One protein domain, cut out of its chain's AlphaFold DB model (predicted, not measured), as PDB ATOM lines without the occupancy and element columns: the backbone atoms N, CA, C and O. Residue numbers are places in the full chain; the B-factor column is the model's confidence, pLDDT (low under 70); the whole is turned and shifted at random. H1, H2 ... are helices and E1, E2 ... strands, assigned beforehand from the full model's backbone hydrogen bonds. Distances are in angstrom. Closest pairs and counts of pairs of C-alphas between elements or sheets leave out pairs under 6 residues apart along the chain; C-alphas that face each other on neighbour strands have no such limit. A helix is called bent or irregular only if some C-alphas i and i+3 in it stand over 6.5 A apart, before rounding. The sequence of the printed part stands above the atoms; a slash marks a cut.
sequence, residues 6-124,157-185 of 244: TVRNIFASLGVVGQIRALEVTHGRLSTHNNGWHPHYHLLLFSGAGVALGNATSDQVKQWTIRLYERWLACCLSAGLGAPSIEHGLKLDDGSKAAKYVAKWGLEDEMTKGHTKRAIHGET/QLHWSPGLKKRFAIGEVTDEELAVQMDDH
ATOM      1  N   THR A   6     -27.314  23.447 -14.932       89.56
ATOM      2  CA  THR A   6     -27.686  22.068 -15.271       89.56
ATOM      3  C   THR A   6     -27.399  21.784 -16.739       89.56
ATOM      4  O   THR A   6     -26.765  20.778 -17.046       89.56
ATOM      5  N   VAL A   7     -27.772  22.699 -17.639       90.38
ATOM      6  CA  VAL A   7     -27.481  22.563 -19.079       90.38
ATOM      7  C   VAL A   7     -25.976  22.538 -19.342       90.38
ATOM      8  O   VAL A   7     -25.507  21.680 -20.083       90.38
ATOM      9  N   ARG A   8     -25.198  23.414 -18.693       89.25
ATOM     10  CA  ARG A   8     -23.730  23.424 -18.819       89.25
ATOM     11  C   ARG A   8     -23.094  22.115 -18.360       89.25
ATOM     12  O   ARG A   8     -22.211  21.608 -19.042       89.25
ATOM     13  N   ASN A   9     -23.567  21.540 -17.256       88.75
ATOM     14  CA  ASN A   9     -23.088  20.241 -16.779       88.75
ATOM     15  C   ASN A   9     -23.435  19.109 -17.753       88.75
ATOM     16  O   ASN A   9     -22.619  18.215 -17.968       88.75
ATOM     17  N   ILE A  10     -24.626  19.153 -18.361       88.56
ATOM     18  CA  ILE A  10     -25.000  18.205 -19.414       88.56
ATOM     19  C   ILE A  10     -24.034  18.364 -20.592       88.56
ATOM     20  O   ILE A  10     -23.369  17.398 -20.943       88.56
ATOM     21  N   PHE A  11     -23.847  19.572 -21.131       88.62
ATOM     22  CA  PHE A  11     -22.927  19.821 -22.251       88.62
ATOM     23  C   PHE A  11     -21.480  19.410 -21.954       88.62
ATOM     24  O   PHE A  11     -20.823  18.834 -22.819       88.62
ATOM     25  N   ALA A  12     -21.004  19.620 -20.727       86.06
ATOM     26  CA  ALA A  12     -19.705  19.115 -20.296       86.06
ATOM     27  C   ALA A  12     -19.643  17.577 -20.344       86.06
ATOM     28  O   ALA A  12     -18.672  17.027 -20.854       86.06
ATOM     29  N   SER A  13     -20.695  16.876 -19.898       84.12
ATOM     30  CA  SER A  13     -20.776  15.406 -19.994       84.12
ATOM     31  C   SER A  13     -20.876  14.883 -21.433       84.12
ATOM     32  O   SER A  13     -20.445  13.766 -21.697       84.12
ATOM     33  N   LEU A  14     -21.388  15.697 -22.365       83.19
ATOM     34  CA  LEU A  14     -21.369  15.426 -23.808       83.19
ATOM     35  C   LEU A  14     -19.999  15.726 -24.450       83.19
ATOM     36  O   LEU A  14     -19.829  15.513 -25.651       83.19
ATOM     37  N   GLY A  15     -19.039  16.281 -23.701       84.56
ATOM     38  CA  GLY A  15     -17.739  16.690 -24.231       84.56
ATOM     39  C   GLY A  15     -17.813  17.861 -25.216       84.56
ATOM     40  O   GLY A  15     -16.982  17.935 -26.123       84.56
ATOM     41  N   VAL A  16     -18.810  18.744 -25.075       87.19
ATOM     42  CA  VAL A  16     -19.016  19.891 -25.973       87.19
ATOM     43  C   VAL A  16     -17.864  20.888 -25.831       87.19
ATOM     44  O   VAL A  16     -17.643  21.460 -24.766       87.19
ATOM     45  N   VAL A  17     -17.156  21.128 -26.932       87.44
ATOM     46  CA  VAL A  17     -16.063  22.104 -27.069       87.44
ATOM     47  C   VAL A  17     -16.511  23.407 -27.735       87.44
ATOM     48  O   VAL A  17     -15.779  24.394 -27.719       87.44
ATOM     49  N   GLY A  18     -17.711  23.432 -28.313       88.88
ATOM     50  CA  GLY A  18     -18.331  24.643 -28.833       88.88
ATOM     51  C   GLY A  18     -19.701  24.382 -29.445       88.88
ATOM     52  O   GLY A  18     -20.138  23.240 -29.564       88.88
ATOM     53  N   GLN A  19     -20.404  25.449 -29.807       88.69
ATOM     54  CA  GLN A  19     -21.740  25.355 -30.382       88.69
ATOM     55  C   GLN A  19     -22.037  26.473 -31.377       88.69
ATOM     56  O   GLN A  19     -21.561  27.603 -31.230       88.69
ATOM     57  N   ILE A  20     -22.908  26.163 -32.331       87.12
ATOM     58  CA  ILE A  20     -23.573  27.138 -33.192       87.12
ATOM     59  C   ILE A  20     -25.069  27.074 -32.892       87.12
ATOM     60  O   ILE A  20     -25.635  25.991 -32.746       87.12
ATOM     61  N   ARG A  21     -25.703  28.240 -32.776       87.25
ATOM     62  CA  ARG A  21     -27.127  28.385 -32.477       87.25
ATOM     63  C   ARG A  21     -27.776  29.340 -33.472       87.25
ATOM     64  O   ARG A  21     -27.306  30.469 -33.580       87.25
ATOM     65  N   ALA A  22     -28.883  28.930 -34.079       84.50
ATOM     66  CA  ALA A  22     -29.776  29.810 -34.830       84.50
ATOM     67  C   ALA A  22     -31.118  29.863 -34.131       84.50
ATOM     68  O   ALA A  22     -31.669  28.831 -33.749       84.50
ATOM     69  N   LEU A  23     -31.601  31.084 -33.954       85.44
ATOM     70  CA  LEU A  23     -32.955  31.388 -33.552       85.44
ATOM     71  C   LEU A  23     -33.797  31.546 -34.810       85.44
ATOM     72  O   LEU A  23     -33.572  32.464 -35.598       85.44
ATOM     73  N   GLU A  24     -34.791  30.688 -34.938       84.00
ATOM     74  CA  GLU A  24     -35.862  30.837 -35.904       84.00
ATOM     75  C   GLU A  24     -37.164  31.121 -35.154       84.00
ATOM     76  O   GLU A  24     -37.317  30.814 -33.968       84.00
ATOM     77  N   VAL A  25     -38.107  31.752 -35.843       87.38
ATOM     78  CA  VAL A  25     -39.438  31.992 -35.300       87.38
ATOM     79  C   VAL A  25     -40.465  31.860 -36.406       87.38
ATOM     80  O   VAL A  25     -40.293  32.387 -37.507       87.38
ATOM     81  N   THR A  26     -41.536  31.144 -36.102       90.31
ATOM     82  CA  THR A  26     -42.722  31.039 -36.949       90.31
ATOM     83  C   THR A  26     -43.964  31.381 -36.138       90.31
ATOM     84  O   THR A  26     -43.895  31.586 -34.926       90.31
ATOM     85  N   HIS A  27     -45.108  31.470 -36.802       91.88
ATOM     86  CA  HIS A  27     -46.400  31.614 -36.158       91.88
ATOM     87  C   HIS A  27     -47.395  30.615 -36.732       91.88
ATOM     88  O   HIS A  27     -47.462  30.386 -37.941       91.88
ATOM     89  N   GLY A  28     -48.218  30.051 -35.860       90.88
ATOM     90  CA  GLY A  28     -49.200  29.044 -36.221       90.88
ATOM     91  C   GLY A  28     -50.547  29.584 -36.702       90.88
ATOM     92  O   GLY A  28     -51.487  28.801 -36.668       90.88
ATOM     93  N   ARG A  29     -50.714  30.853 -37.125       90.19
ATOM     94  CA  ARG A  29     -52.078  31.441 -37.255       90.19
ATOM     95  C   ARG A  29     -52.942  30.761 -38.316       90.19
ATOM     96  O   ARG A  29     -54.157  30.754 -38.187       90.19
ATOM     97  N   LEU A  30     -52.306  30.178 -39.333       87.50
ATOM     98  CA  LEU A  30     -52.960  29.391 -40.383       87.50
ATOM     99  C   LEU A  30     -52.877  27.876 -40.134       87.50
ATOM    100  O   LEU A  30     -53.324  27.086 -40.958       87.50
ATOM    101  N   SER A  31     -52.278  27.451 -39.020       85.06
ATOM    102  CA  SER A  31     -52.271  26.046 -38.610       85.06
ATOM    103  C   SER A  31     -53.571  25.699 -37.890       85.06
ATOM    104  O   SER A  31     -54.146  26.534 -37.196       85.06
ATOM    105  N   THR A  32     -53.986  24.436 -37.979       85.00
ATOM    106  CA  THR A  32     -55.194  23.918 -37.314       85.00
ATOM    107  C   THR A  32     -55.217  24.144 -35.802       85.00
ATOM    108  O   THR A  32     -56.289  24.261 -35.220       85.00
ATOM    109  N   HIS A  33     -54.047  24.217 -35.166       81.19
ATOM    110  CA  HIS A  33     -53.916  24.354 -33.716       81.19
ATOM    111  C   HIS A  33     -53.742  25.806 -33.256       81.19
ATOM    112  O   HIS A  33     -53.913  26.088 -32.078       81.19
ATOM    113  N   ASN A  34     -53.389  26.720 -34.167       85.06
ATOM    114  CA  ASN A  34     -53.108  28.126 -33.873       85.06
ATOM    115  C   ASN A  34     -52.274  28.360 -32.600       85.06
ATOM    116  O   ASN A  34     -52.646  29.120 -31.710       85.06
ATOM    117  N   ASN A  35     -51.104  27.722 -32.533       81.81
ATOM    118  CA  ASN A  35     -50.221  27.763 -31.360       81.81
ATOM    119  C   ASN A  35     -49.520  29.123 -31.127       81.81
ATOM    120  O   ASN A  35     -48.586  29.193 -30.332       81.81
ATOM    121  N   GLY A  36     -49.926  30.193 -31.822       88.88
ATOM    122  CA  GLY A  36     -49.296  31.510 -31.715       88.88
ATOM    123  C   GLY A  36     -47.852  31.533 -32.227       88.88
ATOM    124  O   GLY A  36     -47.499  30.796 -33.153       88.88
ATOM    125  N   TRP A  37     -47.020  32.384 -31.620       89.44
ATOM    126  CA  TRP A  37     -45.581  32.456 -31.880       89.44
ATOM    127  C   TRP A  37     -44.851  31.190 -31.428       89.44
ATOM    128  O   TRP A  37     -44.973  30.746 -30.290       89.44
ATOM    129  N   HIS A  38     -44.009  30.667 -32.311       85.19
ATOM    130  CA  HIS A  38     -43.207  29.475 -32.091       85.19
ATOM    131  C   HIS A  38     -41.720  29.789 -32.321       85.19
ATOM    132  O   HIS A  38     -41.194  29.562 -33.413       85.19
ATOM    133  N   PRO A  39     -41.031  30.379 -31.326       85.94
ATOM    134  CA  PRO A  39     -39.589  30.548 -31.378       85.94
ATOM    135  C   PRO A  39     -38.902  29.210 -31.098       85.94
ATOM    136  O   PRO A  39     -39.128  28.590 -30.056       85.94
ATOM    137  N   HIS A  40     -38.006  28.791 -31.986       84.56
ATOM    138  CA  HIS A  40     -37.221  27.575 -31.805       84.56
ATOM    139  C   HIS A  40     -35.746  27.814 -32.093       84.56
ATOM    140  O   HIS A  40     -35.348  28.706 -32.842       84.56
ATOM    141  N   TYR A  41     -34.915  26.992 -31.456       85.81
ATOM    142  CA  TYR A  41     -33.487  26.987 -31.709       85.81
ATOM    143  C   TYR A  41     -33.088  25.733 -32.460       85.81
ATOM    144  O   TYR A  41     -33.404  24.616 -32.055       85.81
ATOM    145  N   HIS A  42     -32.278  25.930 -33.485       85.31
ATOM    146  CA  HIS A  42     -31.445  24.882 -34.033       85.31
ATOM    147  C   HIS A  42     -30.047  25.004 -33.424       85.31
ATOM    148  O   HIS A  42     -29.464  26.092 -33.385       85.31
ATOM    149  N   LEU A  43     -29.524  23.888 -32.917       85.00
ATOM    150  CA  LEU A  43     -28.224  23.828 -32.259       85.00
ATOM    151  C   LEU A  43     -27.334  22.776 -32.905       85.00
ATOM    152  O   LEU A  43     -27.720  21.615 -33.015       85.00
ATOM    153  N   LEU A  44     -26.116  23.183 -33.250       86.31
ATOM    154  CA  LEU A  44     -25.023  22.278 -33.575       86.31
ATOM    155  C   LEU A  44     -24.050  22.279 -32.405       86.31
ATOM    156  O   LEU A  44     -23.436  23.304 -32.105       86.31
ATOM    157  N   LEU A  45     -23.932  21.135 -31.738       86.00
ATOM    158  CA  LEU A  45     -22.983  20.922 -30.653       86.00
ATOM    159  C   LEU A  45     -21.737  20.245 -31.221       86.00
ATOM    160  O   LEU A  45     -21.813  19.165 -31.803       86.00
ATOM    161  N   PHE A  46     -20.590  20.889 -31.051       83.69
ATOM    162  CA  PHE A  46     -19.294  20.342 -31.420       83.69
ATOM    163  C   PHE A  46     -18.736  19.653 -30.193       83.69
ATOM    164  O   PHE A  46     -18.404  20.326 -29.220       83.69
ATOM    165  N   SER A  47     -18.632  18.331 -30.242       79.81
ATOM    166  CA  SER A  47     -18.066  17.524 -29.166       79.81
ATOM    167  C   SER A  47     -16.761  16.872 -29.604       79.81
ATOM    168  O   SER A  47     -16.620  16.472 -30.758       79.81
ATOM    169  N   GLY A  48     -15.815  16.749 -28.671       70.69
ATOM    170  CA  GLY A  48     -14.561  16.027 -28.881       70.69
ATOM    171  C   GLY A  48     -13.314  16.914 -28.936       70.69
ATOM    172  O   GLY A  48     -13.146  17.795 -29.784       70.69
ATOM    173  N   ALA A  49     -12.381  16.623 -28.037       46.44
ATOM    174  CA  ALA A  49     -10.970  16.948 -28.177       46.44
ATOM    175  C   ALA A  49     -10.187  15.706 -27.735       46.44
ATOM    176  O   ALA A  49     -10.179  15.386 -26.552       46.44
ATOM    177  N   GLY A  50      -9.569  14.996 -28.678       43.53
ATOM    178  CA  GLY A  50      -8.764  13.805 -28.394       43.53
ATOM    179  C   GLY A  50      -9.316  12.533 -29.033       43.53
ATOM    180  O   GLY A  50     -10.523  12.349 -29.164       43.53
ATOM    181  N   VAL A  51      -8.392  11.678 -29.467       40.00
ATOM    182  CA  VAL A  51      -8.596  10.392 -30.142       40.00
ATOM    183  C   VAL A  51      -9.289   9.402 -29.197       40.00
ATOM    184  O   VAL A  51      -8.654   8.552 -28.592       40.00
ATOM    185  N   ALA A  52     -10.598   9.562 -29.030       42.62
ATOM    186  CA  ALA A  52     -11.543   8.542 -28.597       42.62
ATOM    187  C   ALA A  52     -12.952   9.097 -28.844       42.62
ATOM    188  O   ALA A  52     -13.583   9.663 -27.953       42.62
ATOM    189  N   LEU A  53     -13.455   8.946 -30.074       48.72
ATOM    190  CA  LEU A  53     -14.896   8.962 -30.315       48.72
ATOM    191  C   LEU A  53     -15.471   7.729 -29.607       48.72
ATOM    192  O   LEU A  53     -15.679   6.683 -30.215       48.72
ATOM    193  N   GLY A  54     -15.664   7.821 -28.293       50.00
ATOM    194  CA  GLY A  54     -16.578   6.926 -27.609       50.00
ATOM    195  C   GLY A  54     -17.949   7.243 -28.173       50.00
ATOM    196  O   GLY A  54     -18.526   8.265 -27.807       50.00
ATOM    197  N   ASN A  55     -18.416   6.441 -29.132       61.56
ATOM    198  CA  ASN A  55     -19.766   6.547 -29.669       61.56
ATOM    199  C   ASN A  55     -20.720   6.626 -28.479       61.56
ATOM    200  O   ASN A  55     -20.824   5.655 -27.725       61.56
ATOM    201  N   ALA A  56     -21.354   7.785 -28.273       66.31
ATOM    202  CA  ALA A  56     -22.357   7.909 -27.232       66.31
ATOM    203  C   ALA A  56     -23.385   6.805 -27.473       66.31
ATOM    204  O   ALA A  56     -23.902   6.664 -28.586       66.31
ATOM    205  N   THR A  57     -23.635   5.979 -26.463       74.81
ATOM    206  CA  THR A  57     -24.615   4.909 -26.619       74.81
ATOM    207  C   THR A  57     -25.992   5.532 -26.828       74.81
ATOM    208  O   THR A  57     -26.261   6.655 -26.386       74.81
ATOM    209  N   SER A  58     -26.899   4.808 -27.486       78.56
ATOM    210  CA  SER A  58     -28.272   5.295 -27.668       78.56
ATOM    211  C   SER A  58     -28.933   5.637 -26.324       78.56
ATOM    212  O   SER A  58     -29.689   6.602 -26.235       78.56
ATOM    213  N   ASP A  59     -28.585   4.914 -25.259       83.00
ATOM    214  CA  ASP A  59     -29.064   5.180 -23.906       83.00
ATOM    215  C   ASP A  59     -28.473   6.457 -23.303       83.00
ATOM    216  O   ASP A  59     -29.206   7.218 -22.674       83.00
ATOM    217  N   GLN A  60     -27.193   6.766 -23.546       81.25
ATOM    218  CA  GLN A  60     -26.611   8.050 -23.141       81.25
ATOM    219  C   GLN A  60     -27.310   9.226 -23.836       81.25
ATOM    220  O   GLN A  60     -27.683  10.196 -23.174       81.25
ATOM    221  N   VAL A  61     -27.574   9.114 -25.143       81.62
ATOM    222  CA  VAL A  61     -28.299  10.146 -25.902       81.62
ATOM    223  C   VAL A  61     -29.718  10.334 -25.363       81.62
ATOM    224  O   VAL A  61     -30.143  11.472 -25.146       81.62
ATOM    225  N   LYS A  62     -30.443   9.248 -25.067       86.31
ATOM    226  CA  LYS A  62     -31.778   9.319 -24.443       86.31
ATOM    227  C   LYS A  62     -31.735  10.001 -23.076       86.31
ATOM    228  O   LYS A  62     -32.535  10.897 -22.822       86.31
ATOM    229  N   GLN A  63     -30.788   9.626 -22.217       87.69
ATOM    230  CA  GLN A  63     -30.621  10.217 -20.885       87.69
ATOM    231  C   GLN A  63     -30.349  11.724 -20.963       87.69
ATOM    232  O   GLN A  63     -30.955  12.511 -20.233       87.69
ATOM    233  N   TRP A  64     -29.480  12.160 -21.878       88.00
ATOM    234  CA  TRP A  64     -29.250  13.586 -22.111       88.00
ATOM    235  C   TRP A  64     -30.488  14.294 -22.657       88.00
ATOM    236  O   TRP A  64     -30.811  15.382 -22.184       88.00
ATOM    237  N   THR A  65     -31.201  13.672 -23.597       89.88
ATOM    238  CA  THR A  65     -32.443  14.207 -24.177       89.88
ATOM    239  C   THR A  65     -33.479  14.479 -23.093       89.88
ATOM    240  O   THR A  65     -33.987  15.594 -23.010       89.88
ATOM    241  N   ILE A  66     -33.733  13.502 -22.217       91.06
ATOM    242  CA  ILE A  66     -34.696  13.620 -21.113       91.06
ATOM    243  C   ILE A  66     -34.308  14.773 -20.188       91.06
ATOM    244  O   ILE A  66     -35.109  15.672 -19.948       91.06
ATOM    245  N   ARG A  67     -33.050  14.818 -19.736       91.56
ATOM    246  CA  ARG A  67     -32.579  15.855 -18.803       91.56
ATOM    247  C   ARG A  67     -32.604  17.260 -19.409       91.56
ATOM    248  O   ARG A  67     -32.883  18.238 -18.714       91.56
ATOM    249  N   LEU A  68     -32.290  17.384 -20.699       91.94
ATOM    250  CA  LEU A  68     -32.395  18.657 -21.411       91.94
ATOM    251  C   LEU A  68     -33.858  19.074 -21.574       91.94
ATOM    252  O   LEU A  68     -34.169  20.246 -21.366       91.94
ATOM    253  N   TYR A  69     -34.740  18.129 -21.905       93.31
ATOM    254  CA  TYR A  69     -36.173  18.366 -22.030       93.31
ATOM    255  C   TYR A  69     -36.788  18.824 -20.705       93.31
ATOM    256  O   TYR A  69     -37.457  19.850 -20.677       93.31
ATOM    257  N   GLU A  70     -36.503  18.147 -19.591       92.88
ATOM    258  CA  GLU A  70     -36.975  18.544 -18.257       92.88
ATOM    259  C   GLU A  70     -36.557  19.976 -17.921       92.88
ATOM    260  O   GLU A  70     -37.342  20.769 -17.388       92.88
ATOM    261  N   ARG A  71     -35.318  20.347 -18.275       93.00
ATOM    262  CA  ARG A  71     -34.850  21.710 -18.038       93.00
ATOM    263  C   ARG A  71     -35.509  22.722 -18.965       93.00
ATOM    264  O   ARG A  71     -35.781  23.841 -18.525       93.00
ATOM    265  N   TRP A  72     -35.766  22.353 -20.216       91.00
ATOM    266  CA  TRP A  72     -36.500  23.187 -21.162       91.00
ATOM    267  C   TRP A  72     -37.942  23.418 -20.706       91.00
ATOM    268  O   TRP A  72     -38.354  24.567 -20.585       91.00
ATOM    269  N   LEU A  73     -38.651  22.354 -20.324       92.19
ATOM    270  CA  LEU A  73     -39.982  22.395 -19.716       92.19
ATOM    271  C   LEU A  73     -40.023  23.359 -18.525       92.19
ATOM    272  O   LEU A  73     -40.853  24.265 -18.497       92.19
ATOM    273  N   ALA A  74     -39.088  23.229 -17.581       92.00
ATOM    274  CA  ALA A  74     -39.014  24.128 -16.430       92.00
ATOM    275  C   ALA A  74     -38.803  25.599 -16.839       92.00
ATOM    276  O   ALA A  74     -39.384  26.495 -16.225       92.00
ATOM    277  N   CYS A  75     -37.996  25.863 -17.876       89.75
ATOM    278  CA  CYS A  75     -37.803  27.214 -18.408       89.75
ATOM    279  C   CYS A  75     -39.086  27.764 -19.049       89.75
ATOM    280  O   CYS A  75     -39.413  28.920 -18.799       89.75
ATOM    281  N   CYS A  76     -39.808  26.954 -19.832       88.12
ATOM    282  CA  CYS A  76     -41.076  27.347 -20.449       88.12
ATOM    283  C   CYS A  76     -42.111  27.729 -19.390       88.12
ATOM    284  O   CYS A  76     -42.630  28.842 -19.420       88.12
ATOM    285  N   LEU A  77     -42.331  26.858 -18.400       91.31
ATOM    286  CA  LEU A  77     -43.288  27.111 -17.320       91.31
ATOM    287  C   LEU A  77     -42.914  28.357 -16.506       91.31
ATOM    288  O   LEU A  77     -43.771  29.184 -16.209       91.31
ATOM    289  N   SER A  78     -41.625  28.539 -16.197       89.69
ATOM    290  CA  SER A  78     -41.146  29.723 -15.461       89.69
ATOM    291  C   SER A  78     -41.314  31.026 -16.247       89.69
ATOM    292  O   SER A  78     -41.408  32.094 -15.650       89.69
ATOM    293  N   ALA A  79     -41.339  30.952 -17.579       86.75
ATOM    294  CA  ALA A  79     -41.592  32.088 -18.459       86.75
ATOM    295  C   ALA A  79     -43.095  32.347 -18.695       86.75
ATOM    296  O   ALA A  79     -43.435  33.231 -19.475       86.75
ATOM    297  N   GLY A  80     -43.988  31.583 -18.051       88.31
ATOM    298  CA  GLY A  80     -45.436  31.677 -18.250       88.31
ATOM    299  C   GLY A  80     -45.933  31.023 -19.542       88.31
ATOM    300  O   GLY A  80     -47.060  31.274 -19.959       88.31
ATOM    301  N   LEU A  81     -45.106  30.196 -20.187       83.75
ATOM    302  CA  LEU A  81     -45.487  29.431 -21.372       83.75
ATOM    303  C   LEU A  81     -46.108  28.086 -20.972       83.75
ATOM    304  O   LEU A  81     -45.874  27.570 -19.878       83.75
ATOM    305  N   GLY A  82     -46.865  27.489 -21.893       84.81
ATOM    306  CA  GLY A  82     -47.372  26.126 -21.736       84.81
ATOM    307  C   GLY A  82     -46.253  25.082 -21.669       84.81
ATOM    308  O   GLY A  82     -45.119  25.317 -22.098       84.81
ATOM    309  N   ALA A  83     -46.581  23.900 -21.143       88.50
ATOM    310  CA  ALA A  83     -45.665  22.767 -21.149       88.50
ATOM    311  C   ALA A  83     -45.404  22.318 -22.603       88.50
ATOM    312  O   ALA A  83     -46.360  21.946 -23.289       88.50
ATOM    313  N   PRO A  84     -44.151  22.340 -23.101       87.19
ATOM    314  CA  PRO A  84     -43.842  21.749 -24.398       87.19
ATOM    315  C   PRO A  84     -44.151  20.246 -24.384       87.19
ATOM    316  O   PRO A  84     -44.056  19.605 -23.340       87.19
ATOM    317  N   SER A  85     -44.493  19.666 -25.537       86.94
ATOM    318  CA  SER A  85     -44.668  18.214 -25.642       86.94
ATOM    319  C   SER A  85     -43.318  17.498 -25.607       86.94
ATOM    320  O   SER A  85     -42.307  18.040 -26.055       86.94
ATOM    321  N   ILE A  86     -43.294  16.250 -25.136       85.00
ATOM    322  CA  ILE A  86     -42.080  15.416 -25.180       85.00
ATOM    323  C   ILE A  86     -41.631  15.198 -26.631       85.00
ATOM    324  O   ILE A  86     -40.441  15.239 -26.926       85.00
ATOM    325  N   GLU A  87     -42.585  15.004 -27.544       84.06
ATOM    326  CA  GLU A  87     -42.315  14.678 -28.947       84.06
ATOM    327  C   GLU A  87     -41.680  15.835 -29.736       84.06
ATOM    328  O   GLU A  87     -40.824  15.609 -30.591       84.06
ATOM    329  N   HIS A  88     -42.087  17.078 -29.461       82.81
ATOM    330  CA  HIS A  88     -41.685  18.245 -30.257       82.81
ATOM    331  C   HIS A  88     -40.898  19.290 -29.461       82.81
ATOM    332  O   HIS A  88     -40.320  20.202 -30.046       82.81
ATOM    333  N   GLY A  89     -40.860  19.176 -28.134       83.56
ATOM    334  CA  GLY A  89     -40.239  20.161 -27.255       83.56
ATOM    335  C   GLY A  89     -38.718  20.158 -27.306       83.56
ATOM    336  O   GLY A  89     -38.105  21.215 -27.174       83.56
ATOM    337  N   LEU A  90     -38.103  18.986 -27.479       90.19
ATOM    338  CA  LEU A  90     -36.660  18.860 -27.627       90.19
ATOM    339  C   LEU A  90     -36.300  17.576 -28.368       90.19
ATOM    340  O   LEU A  90     -36.720  16.487 -27.986       90.19
ATOM    341  N   LYS A  91     -35.444  17.705 -29.380       88.69
ATOM    342  CA  LYS A  91     -34.865  16.572 -30.095       88.69
ATOM    343  C   LYS A  91     -33.348  16.684 -30.108       88.69
ATOM    344  O   LYS A  91     -32.809  17.722 -30.487       88.69
ATOM    345  N   LEU A  92     -32.677  15.610 -29.709       86.50
ATOM    346  CA  LEU A  92     -31.230  15.464 -29.789       86.50
ATOM    347  C   LEU A  92     -30.925  14.296 -30.730       86.50
ATOM    348  O   LEU A  92     -31.226  13.147 -30.419       86.50
ATOM    349  N   ASP A  93     -30.369  14.615 -31.892       81.88
ATOM    350  CA  ASP A  93     -29.883  13.643 -32.869       81.88
ATOM    351  C   ASP A  93     -28.348  13.541 -32.770       81.88
ATOM    352  O   ASP A  93     -27.680  14.441 -32.254       81.88
ATOM    353  N   ASP A  94     -27.780  12.453 -33.288       76.00
ATOM    354  CA  ASP A  94     -26.334  12.333 -33.461       76.00
ATOM    355  C   ASP A  94     -25.807  13.199 -34.629       76.00
ATOM    356  O   ASP A  94     -26.548  13.824 -35.398       76.00
ATOM    357  N   GLY A  95     -24.481  13.221 -34.783       69.31
ATOM    358  CA  GLY A  95     -23.806  13.977 -35.836       69.31
ATOM    359  C   GLY A  95     -24.003  13.433 -37.257       69.31
ATOM    360  O   GLY A  95     -23.548  14.076 -38.200       69.31
ATOM    361  N   SER A  96     -24.682  12.297 -37.464       70.06
ATOM    362  CA  SER A  96     -24.816  11.673 -38.796       70.06
ATOM    363  C   SER A  96     -25.535  12.575 -39.807       70.06
ATOM    364  O   SER A  96     -25.261  12.541 -41.008       70.06
ATOM    365  N   LYS A  97     -26.432  13.438 -39.319       67.88
ATOM    366  CA  LYS A  97     -27.151  14.431 -40.128       67.88
ATOM    367  C   LYS A  97     -26.452  15.789 -40.155       67.88
ATOM    368  O   LYS A  97     -26.858  16.643 -40.943       67.88
ATOM    369  N   ALA A  98     -25.409  15.997 -39.348       65.88
ATOM    370  CA  ALA A  98     -24.761  17.295 -39.187       65.88
ATOM    371  C   ALA A  98     -24.240  17.848 -40.517       65.88
ATOM    372  O   ALA A  98     -24.421  19.027 -40.766       65.88
ATOM    373  N   ALA A  99     -23.706  17.016 -41.420       61.28
ATOM    374  CA  ALA A  99     -23.256  17.471 -42.740       61.28
ATOM    375  C   ALA A  99     -24.392  18.089 -43.584       61.28
ATOM    376  O   ALA A  99     -24.212  19.141 -44.193       61.28
ATOM    377  N   LYS A 100     -25.591  17.485 -43.567       62.31
ATOM    378  CA  LYS A 100     -26.780  18.041 -44.243       62.31
ATOM    379  C   LYS A 100     -27.247  19.338 -43.579       62.31
ATOM    380  O   LYS A 100     -27.676  20.257 -44.269       62.31
ATOM    381  N   TYR A 101     -27.150  19.416 -42.252       60.59
ATOM    382  CA  TYR A 101     -27.478  20.628 -41.503       60.59
ATOM    383  C   TYR A 101     -26.475  21.756 -41.768       60.59
ATOM    384  O   TYR A 101     -26.892  22.848 -42.115       60.59
ATOM    385  N   VAL A 102     -25.170  21.491 -41.709       61.06
ATOM    386  CA  VAL A 102     -24.107  22.464 -42.004       61.06
ATOM    387  C   VAL A 102     -24.214  22.977 -43.442       61.06
ATOM    388  O   VAL A 102     -24.079  24.174 -43.660       61.06
ATOM    389  N   ALA A 103     -24.545  22.118 -44.413       56.53
ATOM    390  CA  ALA A 103     -24.784  22.542 -45.794       56.53
ATOM    391  C   ALA A 103     -26.019  23.454 -45.943       56.53
ATOM    392  O   ALA A 103     -25.983  24.414 -46.707       56.53
ATOM    393  N   LYS A 104     -27.101  23.205 -45.185       53.81
ATOM    394  CA  LYS A 104     -28.267  24.115 -45.105       53.81
ATOM    395  C   LYS A 104     -27.894  25.470 -44.478       53.81
ATOM    396  O   LYS A 104     -28.532  26.476 -44.781       53.81
ATOM    397  N   TRP A 105     -26.868  25.461 -43.634       50.59
ATOM    398  CA  TRP A 105     -26.311  26.580 -42.880       50.59
ATOM    399  C   TRP A 105     -25.081  27.196 -43.531       50.59
ATOM    400  O   TRP A 105     -24.293  27.837 -42.833       50.59
ATOM    401  N   GLY A 106     -24.897  27.037 -44.849       51.41
ATOM    402  CA  GLY A 106     -24.064  27.982 -45.588       51.41
ATOM    403  C   GLY A 106     -24.487  29.375 -45.125       51.41
ATOM    404  O   GLY A 106     -25.637  29.754 -45.328       51.41
ATOM    405  N   LEU A 107     -23.619  30.036 -44.351       42.31
ATOM    406  CA  LEU A 107     -23.964  31.142 -43.438       42.31
ATOM    407  C   LEU A 107     -24.696  32.280 -44.160       42.31
ATOM    408  O   LEU A 107     -25.502  33.011 -43.591       42.31
ATOM    409  N   GLU A 108     -24.398  32.356 -45.445       46.66
ATOM    410  CA  GLU A 108     -24.911  33.250 -46.456       46.66
ATOM    411  C   GLU A 108     -26.368  32.907 -46.794       46.66
ATOM    412  O   GLU A 108     -27.235  33.765 -46.723       46.66
ATOM    413  N   ASP A 109     -26.695  31.646 -47.067       39.88
ATOM    414  CA  ASP A 109     -27.991  31.218 -47.600       39.88
ATOM    415  C   ASP A 109     -29.134  31.247 -46.572       39.88
ATOM    416  O   ASP A 109     -30.287  31.481 -46.934       39.88
ATOM    417  N   GLU A 110     -28.869  31.023 -45.284       46.91
ATOM    418  CA  GLU A 110     -29.916  31.077 -44.252       46.91
ATOM    419  C   GLU A 110     -30.233  32.518 -43.826       46.91
ATOM    420  O   GLU A 110     -31.409  32.886 -43.758       46.91
ATOM    421  N   MET A 111     -29.204  33.357 -43.646       38.72
ATOM    422  CA  MET A 111     -29.369  34.774 -43.301       38.72
ATOM    423  C   MET A 111     -29.844  35.613 -44.495       38.72
ATOM    424  O   MET A 111     -30.693  36.487 -44.319       38.72
ATOM    425  N   THR A 112     -29.379  35.327 -45.717       42.53
ATOM    426  CA  THR A 112     -29.806  36.075 -46.912       42.53
ATOM    427  C   THR A 112     -31.086  35.537 -47.541       42.53
ATOM    428  O   THR A 112     -31.784  36.327 -48.156       42.53
ATOM    429  N   LYS A 113     -31.482  34.261 -47.376       50.78
ATOM    430  CA  LYS A 113     -32.732  33.726 -47.978       50.78
ATOM    431  C   LYS A 113     -33.871  33.493 -46.985       50.78
ATOM    432  O   LYS A 113     -34.928  33.010 -47.401       50.78
ATOM    433  N   GLY A 114     -33.719  33.858 -45.710       51.69
ATOM    434  CA  GLY A 114     -34.788  33.754 -44.705       51.69
ATOM    435  C   GLY A 114     -36.093  34.445 -45.130       51.69
ATOM    436  O   GLY A 114     -37.176  33.928 -44.881       51.69
ATOM    437  N   HIS A 115     -35.996  35.545 -45.884       54.62
ATOM    438  CA  HIS A 115     -37.151  36.258 -46.438       54.62
ATOM    439  C   HIS A 115     -37.805  35.577 -47.654       54.62
ATOM    440  O   HIS A 115     -38.951  35.874 -48.001       54.62
ATOM    441  N   THR A 116     -37.087  34.668 -48.316       52.12
ATOM    442  CA  THR A 116     -37.559  33.951 -49.509       52.12
ATOM    443  C   THR A 116     -38.194  32.605 -49.157       52.12
ATOM    444  O   THR A 116     -39.094  32.147 -49.866       52.12
ATOM    445  N   LYS A 117     -37.763  31.965 -48.063       61.53
ATOM    446  CA  LYS A 117     -38.327  30.686 -47.614       61.53
ATOM    447  C   LYS A 117     -39.768  30.878 -47.123       61.53
ATOM    448  O   LYS A 117     -40.078  31.830 -46.411       61.53
ATOM    449  N   ARG A 118     -40.646  29.958 -47.524       66.62
ATOM    450  CA  ARG A 118     -42.004  29.825 -46.983       66.62
ATOM    451  C   ARG A 118     -41.999  28.736 -45.924       66.62
ATOM    452  O   ARG A 118     -41.343  27.709 -46.117       66.62
ATOM    453  N   ALA A 119     -42.715  28.946 -44.827       66.62
ATOM    454  CA  ALA A 119     -42.922  27.879 -43.860       66.62
ATOM    455  C   ALA A 119     -43.780  26.752 -44.470       66.62
ATOM    456  O   ALA A 119     -44.683  26.998 -45.266       66.62
ATOM    457  N   ILE A 120     -43.473  25.503 -44.103       67.81
ATOM    458  CA  ILE A 120     -44.237  24.316 -44.530       67.81
ATOM    459  C   ILE A 120     -45.477  24.132 -43.635       67.81
ATOM    460  O   ILE A 120     -46.543  23.759 -44.114       67.81
ATOM    461  N   HIS A 121     -45.343  24.420 -42.334       69.50
ATOM    462  CA  HIS A 121     -46.375  24.204 -41.314       69.50
ATOM    463  C   HIS A 121     -46.551  25.441 -40.418       69.50
ATOM    464  O   HIS A 121     -46.233  25.416 -39.233       69.50
ATOM    465  N   GLY A 122     -47.017  26.544 -41.002       82.12
ATOM    466  CA  GLY A 122     -47.201  27.831 -40.327       82.12
ATOM    467  C   GLY A 122     -46.756  28.977 -41.222       82.12
ATOM    468  O   GLY A 122     -46.745  28.840 -42.443       82.12
ATOM    469  N   GLU A 123     -46.353  30.087 -40.614       90.38
ATOM    470  CA  GLU A 123     -45.872  31.273 -41.321       90.38
ATOM    471  C   GLU A 123     -44.590  31.812 -40.690       90.38
ATOM    472  O   GLU A 123     -44.465  31.913 -39.471       90.38
ATOM    473  N   THR A 124     -43.623  32.172 -41.525       90.25
ATOM    474  CA  THR A 124     -42.490  33.014 -41.136       90.25
ATOM    475  C   THR A 124     -42.926  34.484 -41.057       90.25
ATOM    476  O   THR A 124     -43.914  34.872 -41.682       90.25
ATOM    477  N   GLN A 157     -29.763  36.469 -34.376       83.56
ATOM    478  CA  GLN A 157     -30.362  35.224 -34.864       83.56
ATOM    479  C   GLN A 157     -29.336  34.089 -34.910       83.56
ATOM    480  O   GLN A 157     -29.626  33.010 -34.413       83.56
ATOM    481  N   LEU A 158     -28.115  34.352 -35.385       84.06
ATOM    482  CA  LEU A 158     -27.037  33.367 -35.476       84.06
ATOM    483  C   LEU A 158     -25.925  33.641 -34.457       84.06
ATOM    484  O   LEU A 158     -25.352  34.725 -34.420       84.06
ATOM    485  N   HIS A 159     -25.578  32.652 -33.638       86.38
ATOM    486  CA  HIS A 159     -24.574  32.780 -32.587       86.38
ATOM    487  C   HIS A 159     -23.568  31.627 -32.612       86.38
ATOM    488  O   HIS A 159     -23.935  30.465 -32.443       86.38
ATOM    489  N   TRP A 160     -22.284  31.976 -32.687       87.31
ATOM    490  CA  TRP A 160     -21.151  31.066 -32.521       87.31
ATOM    491  C   TRP A 160     -20.595  31.191 -31.103       87.31
ATOM    492  O   TRP A 160     -20.440  32.300 -30.595       87.31
ATOM    493  N   SER A 161     -20.305  30.071 -30.437       89.19
ATOM    494  CA  SER A 161     -19.645  30.126 -29.130       89.19
ATOM    495  C   SER A 161     -18.233  30.715 -29.241       89.19
ATOM    496  O   SER A 161     -17.546  30.443 -30.232       89.19
ATOM    497  N   PRO A 162     -17.763  31.455 -28.220       87.19
ATOM    498  CA  PRO A 162     -16.414  32.016 -28.213       87.19
ATOM    499  C   PRO A 162     -15.341  30.965 -28.522       87.19
ATOM    500  O   PRO A 162     -15.405  29.841 -28.024       87.19
ATOM    501  N   GLY A 163     -14.369  31.320 -29.364       85.88
ATOM    502  CA  GLY A 163     -13.247  30.451 -29.734       85.88
ATOM    503  C   GLY A 163     -13.565  29.341 -30.743       85.88
ATOM    504  O   GLY A 163     -12.633  28.697 -31.217       85.88
ATOM    505  N   LEU A 164     -14.834  29.135 -31.127       86.69
ATOM    506  CA  LEU A 164     -15.210  28.081 -32.075       86.69
ATOM    507  C   LEU A 164     -14.647  28.332 -33.480       86.69
ATOM    508  O   LEU A 164     -14.043  27.431 -34.055       86.69
ATOM    509  N   LYS A 165     -14.786  29.557 -34.007       83.81
ATOM    510  CA  LYS A 165     -14.222  29.935 -35.315       83.81
ATOM    511  C   LYS A 165     -12.703  29.760 -35.337       83.81
ATOM    512  O   LYS A 165     -12.179  29.041 -36.182       83.81
ATOM    513  N   LYS A 166     -12.018  30.294 -34.316       84.50
ATOM    514  CA  LYS A 166     -10.569  30.124 -34.111       84.50
ATOM    515  C   LYS A 166     -10.149  28.652 -34.064       84.50
ATOM    516  O   LYS A 166      -9.147  28.289 -34.669       84.50
ATOM    517  N   ARG A 167     -10.909  27.796 -33.371       83.50
ATOM    518  CA  ARG A 167     -10.613  26.359 -33.240       83.50
ATOM    519  C   ARG A 167     -10.617  25.623 -34.580       83.50
ATOM    520  O   ARG A 167      -9.853  24.676 -34.733       83.50
ATOM    521  N   PHE A 168     -11.446  26.057 -35.524       81.56
ATOM    522  CA  PHE A 168     -11.547  25.468 -36.860       81.56
ATOM    523  C   PHE A 168     -10.870  26.314 -37.945       81.56
ATOM    524  O   PHE A 168     -11.122  26.089 -39.124       81.56
ATOM    525  N   ALA A 169     -10.019  27.273 -37.556       80.06
ATOM    526  CA  ALA A 169      -9.326  28.185 -38.467       80.06
ATOM    527  C   ALA A 169     -10.266  28.889 -39.471       80.06
ATOM    528  O   ALA A 169      -9.880  29.193 -40.596       80.06
ATOM    529  N   ILE A 170     -11.508  29.153 -39.057       77.06
ATOM    530  CA  ILE A 170     -12.470  29.929 -39.838       77.06
ATOM    531  C   ILE A 170     -12.122  31.402 -39.636       77.06
ATOM    532  O   ILE A 170     -12.100  31.870 -38.494       77.06
ATOM    533  N   GLY A 171     -11.849  32.114 -40.731       68.38
ATOM    534  CA  GLY A 171     -11.594  33.552 -40.705       68.38
ATOM    535  C   GLY A 171     -12.747  34.317 -40.050       68.38
ATOM    536  O   GLY A 171     -13.923  33.986 -40.229       68.38
ATOM    537  N   GLU A 172     -12.411  35.331 -39.262       63.22
ATOM    538  CA  GLU A 172     -13.382  36.316 -38.800       63.22
ATOM    539  C   GLU A 172     -13.297  37.507 -39.742       63.22
ATOM    540  O   GLU A 172     -12.270  38.170 -39.797       63.22
ATOM    541  N   VAL A 173     -14.361  37.726 -40.511       61.66
ATOM    542  CA  VAL A 173     -14.614  39.029 -41.117       61.66
ATOM    543  C   VAL A 173     -15.532  39.749 -40.145       61.66
ATOM    544  O   VAL A 173     -16.545  39.181 -39.717       61.66
ATOM    545  N   THR A 174     -15.131  40.935 -39.717       58.53
ATOM    546  CA  THR A 174     -15.951  41.763 -38.833       58.53
ATOM    547  C   THR A 174     -17.143  42.330 -39.602       58.53
ATOM    548  O   THR A 174     -17.088  42.503 -40.822       58.53
ATOM    549  N   ASP A 175     -18.239  42.609 -38.891       53.84
ATOM    550  CA  ASP A 175     -19.404  43.255 -39.503       53.84
ATOM    551  C   ASP A 175     -19.007  44.642 -40.048       53.84
ATOM    552  O   ASP A 175     -19.506  45.057 -41.089       53.84
ATOM    553  N   GLU A 176     -18.053  45.323 -39.403       55.47
ATOM    554  CA  GLU A 176     -17.464  46.585 -39.855       55.47
ATOM    555  C   GLU A 176     -16.668  46.441 -41.165       55.47
ATOM    556  O   GLU A 176     -16.847  47.253 -42.070       55.47
ATOM    557  N   GLU A 177     -15.835  45.407 -41.321       59.78
ATOM    558  CA  GLU A 177     -15.117  45.140 -42.581       59.78
ATOM    559  C   GLU A 177     -16.076  44.795 -43.731       59.78
ATOM    560  O   GLU A 177     -15.856  45.228 -44.863       59.78
ATOM    561  N   LEU A 178     -17.160  44.060 -43.451       58.03
ATOM    562  CA  LEU A 178     -18.215  43.779 -44.434       58.03
ATOM    563  C   LEU A 178     -19.009  45.039 -44.796       58.03
ATOM    564  O   LEU A 178     -19.281  45.274 -45.972       58.03
ATOM    565  N   ALA A 179     -19.373  45.856 -43.806       55.59
ATOM    566  CA  ALA A 179     -20.134  47.083 -44.020       55.59
ATOM    567  C   ALA A 179     -19.345  48.099 -44.856       55.59
ATOM    568  O   ALA A 179     -19.900  48.675 -45.788       55.59
ATOM    569  N   VAL A 180     -18.046  48.259 -44.581       55.22
ATOM    570  CA  VAL A 180     -17.159  49.142 -45.352       55.22
ATOM    571  C   VAL A 180     -17.016  48.665 -46.802       55.22
ATOM    572  O   VAL A 180     -17.058  49.486 -47.710       55.22
ATOM    573  N   GLN A 181     -16.938  47.351 -47.053       51.34
ATOM    574  CA  GLN A 181     -16.930  46.821 -48.426       51.34
ATOM    575  C   GLN A 181     -18.253  47.039 -49.181       51.34
ATOM    576  O   GLN A 181     -18.251  47.095 -50.410       51.34
ATOM    577  N   MET A 182     -19.386  47.135 -48.478       48.97
ATOM    578  CA  MET A 182     -20.704  47.334 -49.094       48.97
ATOM    579  C   MET A 182     -21.021  48.807 -49.388       48.97
ATOM    580  O   MET A 182     -21.741  49.081 -50.352       48.97
ATOM    581  N   ASP A 183     -20.502  49.743 -48.589       48.88
ATOM    582  CA  ASP A 183     -20.826  51.174 -48.705       48.88
ATOM    583  C   ASP A 183     -20.194  51.818 -49.956       48.88
ATOM    584  O   ASP A 183     -20.825  52.640 -50.621       48.88
ATOM    585  N   ASP A 184     -19.014  51.345 -50.379       48.81
ATOM    586  CA  ASP A 184     -18.294  51.856 -51.563       48.81
ATOM    587  C   ASP A 184     -19.019  51.606 -52.910       48.81
ATOM    588  O   ASP A 184     -18.609  52.122 -53.955       48.81
ATOM    589  N   HIS A 185     -20.128  50.852 -52.920       52.53
ATOM    590  CA  HIS A 185     -20.873  50.500 -54.138       52.53
ATOM    591  C   HIS A 185     -22.385  50.787 -54.087       52.53
ATOM    592  O   HIS A 185     -23.097  50.517 -55.060       52.53
TER     593      HIS A 185
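What this domain is: This is residues 6 to 124 and 157 to 185 of the 244 residues of an uncharacterized protein of Cytophagaceae bacterium (UniProt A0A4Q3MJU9). A long two-stranded hairpin, E1 and E2, forms the middle, with the short strand E3 beside E1; H1 stands over one face of this narrow sheet and H4 lies over the other. The long helix H2 packs on H1, beyond the sheet, and residues 168 to 185, with H7, stick out as a tail. The printed part has 148 residues with seven named helices and three named strands, in the order H1 E1 E2 H2 H3 H4 H5 E3 H6 H7; the sheet, order E2 E1 E3, is antiparallel, and the class is mixed, helices and strands. The whole is only just loose, close to compact, with a radius of gyration of the C-alphas of 18.0 A and spans of 52 by 49 by 28 A.

Where its parts are: E1, residues 16 to 27, is 31.5 A long and begins at C-alpha 16, (-19.016, 19.891, -25.973). E2, residues 37 to 47, is 31.4 A long, and E3, residues 158 to 160, is 7.0 A. H1 is residues 6 to 13, 10.7 A; H2, residues 58 to 78, is 30.2 A; H3 is residues 86 to 89, 5.5 A. H4, residues 95 to 104, 14.4 A, is irregular: C-alphas 96 and 99 are 7.2 A apart. H5 is residues 107 to 113, 10.2 A, and H6 residues 164 to 167, 5.0 A. H7, residues 175 to 183, 12.2 A, ends at C-alpha 183, (-20.826, 51.174, -48.705).

How they stand to each other: E1 and E2 are antiparallel at 163 degrees, with N 22 and O 42 within hydrogen-bond range at 3.0 A. E1 and E3 are antiparallel at 173 degrees, with N 21 and O 159 at 2.9 A. H1 is on the sheet over E1, at a height of 10.7 A, and stands up from it at 46 degrees. H4 is on the opposite face at a height of 10.1 A, over E2 and only just not over E1, onto which 2 of its 10 C-alphas fall; it runs slantwise to E2 at 54 degrees on the local plane. H2, not on the sheet, touches H1 with residues 64 to 71 alone, closest C-alphas Val 7 and Leu 68 at 6.7 A, at a shallow tilt of 19 degrees, opposite ways. H2 touches H3 with residues 69 to 73 alone, closest C-alphas Tyr 69 and Gly 89 at 6.9 A. H5 only just grazes the sheet, with 5 pairs of C-alphas within 10 A; H6 only grazes it too. Every O i to N i+4 pair is within hydrogen-bond range in H1, H2 and H7, against 4 of 6 in H4 and 2 of 3 in H5; H3 and H6 are too short for such a pair.

The domain as a whole: The C-alphas farthest apart, of Asp 59 and Asp 184, are 55.3 A apart. Residues 125 to 156 are not printed, and C-alphas 124 and 157 are 13.8 A apart across the cut. Of the links that are printed whole, none is long. Mean pLDDT of the printed part is 75.8; residues 49 to 56, 95, 97 to 121 and 171 to 185 are under 70.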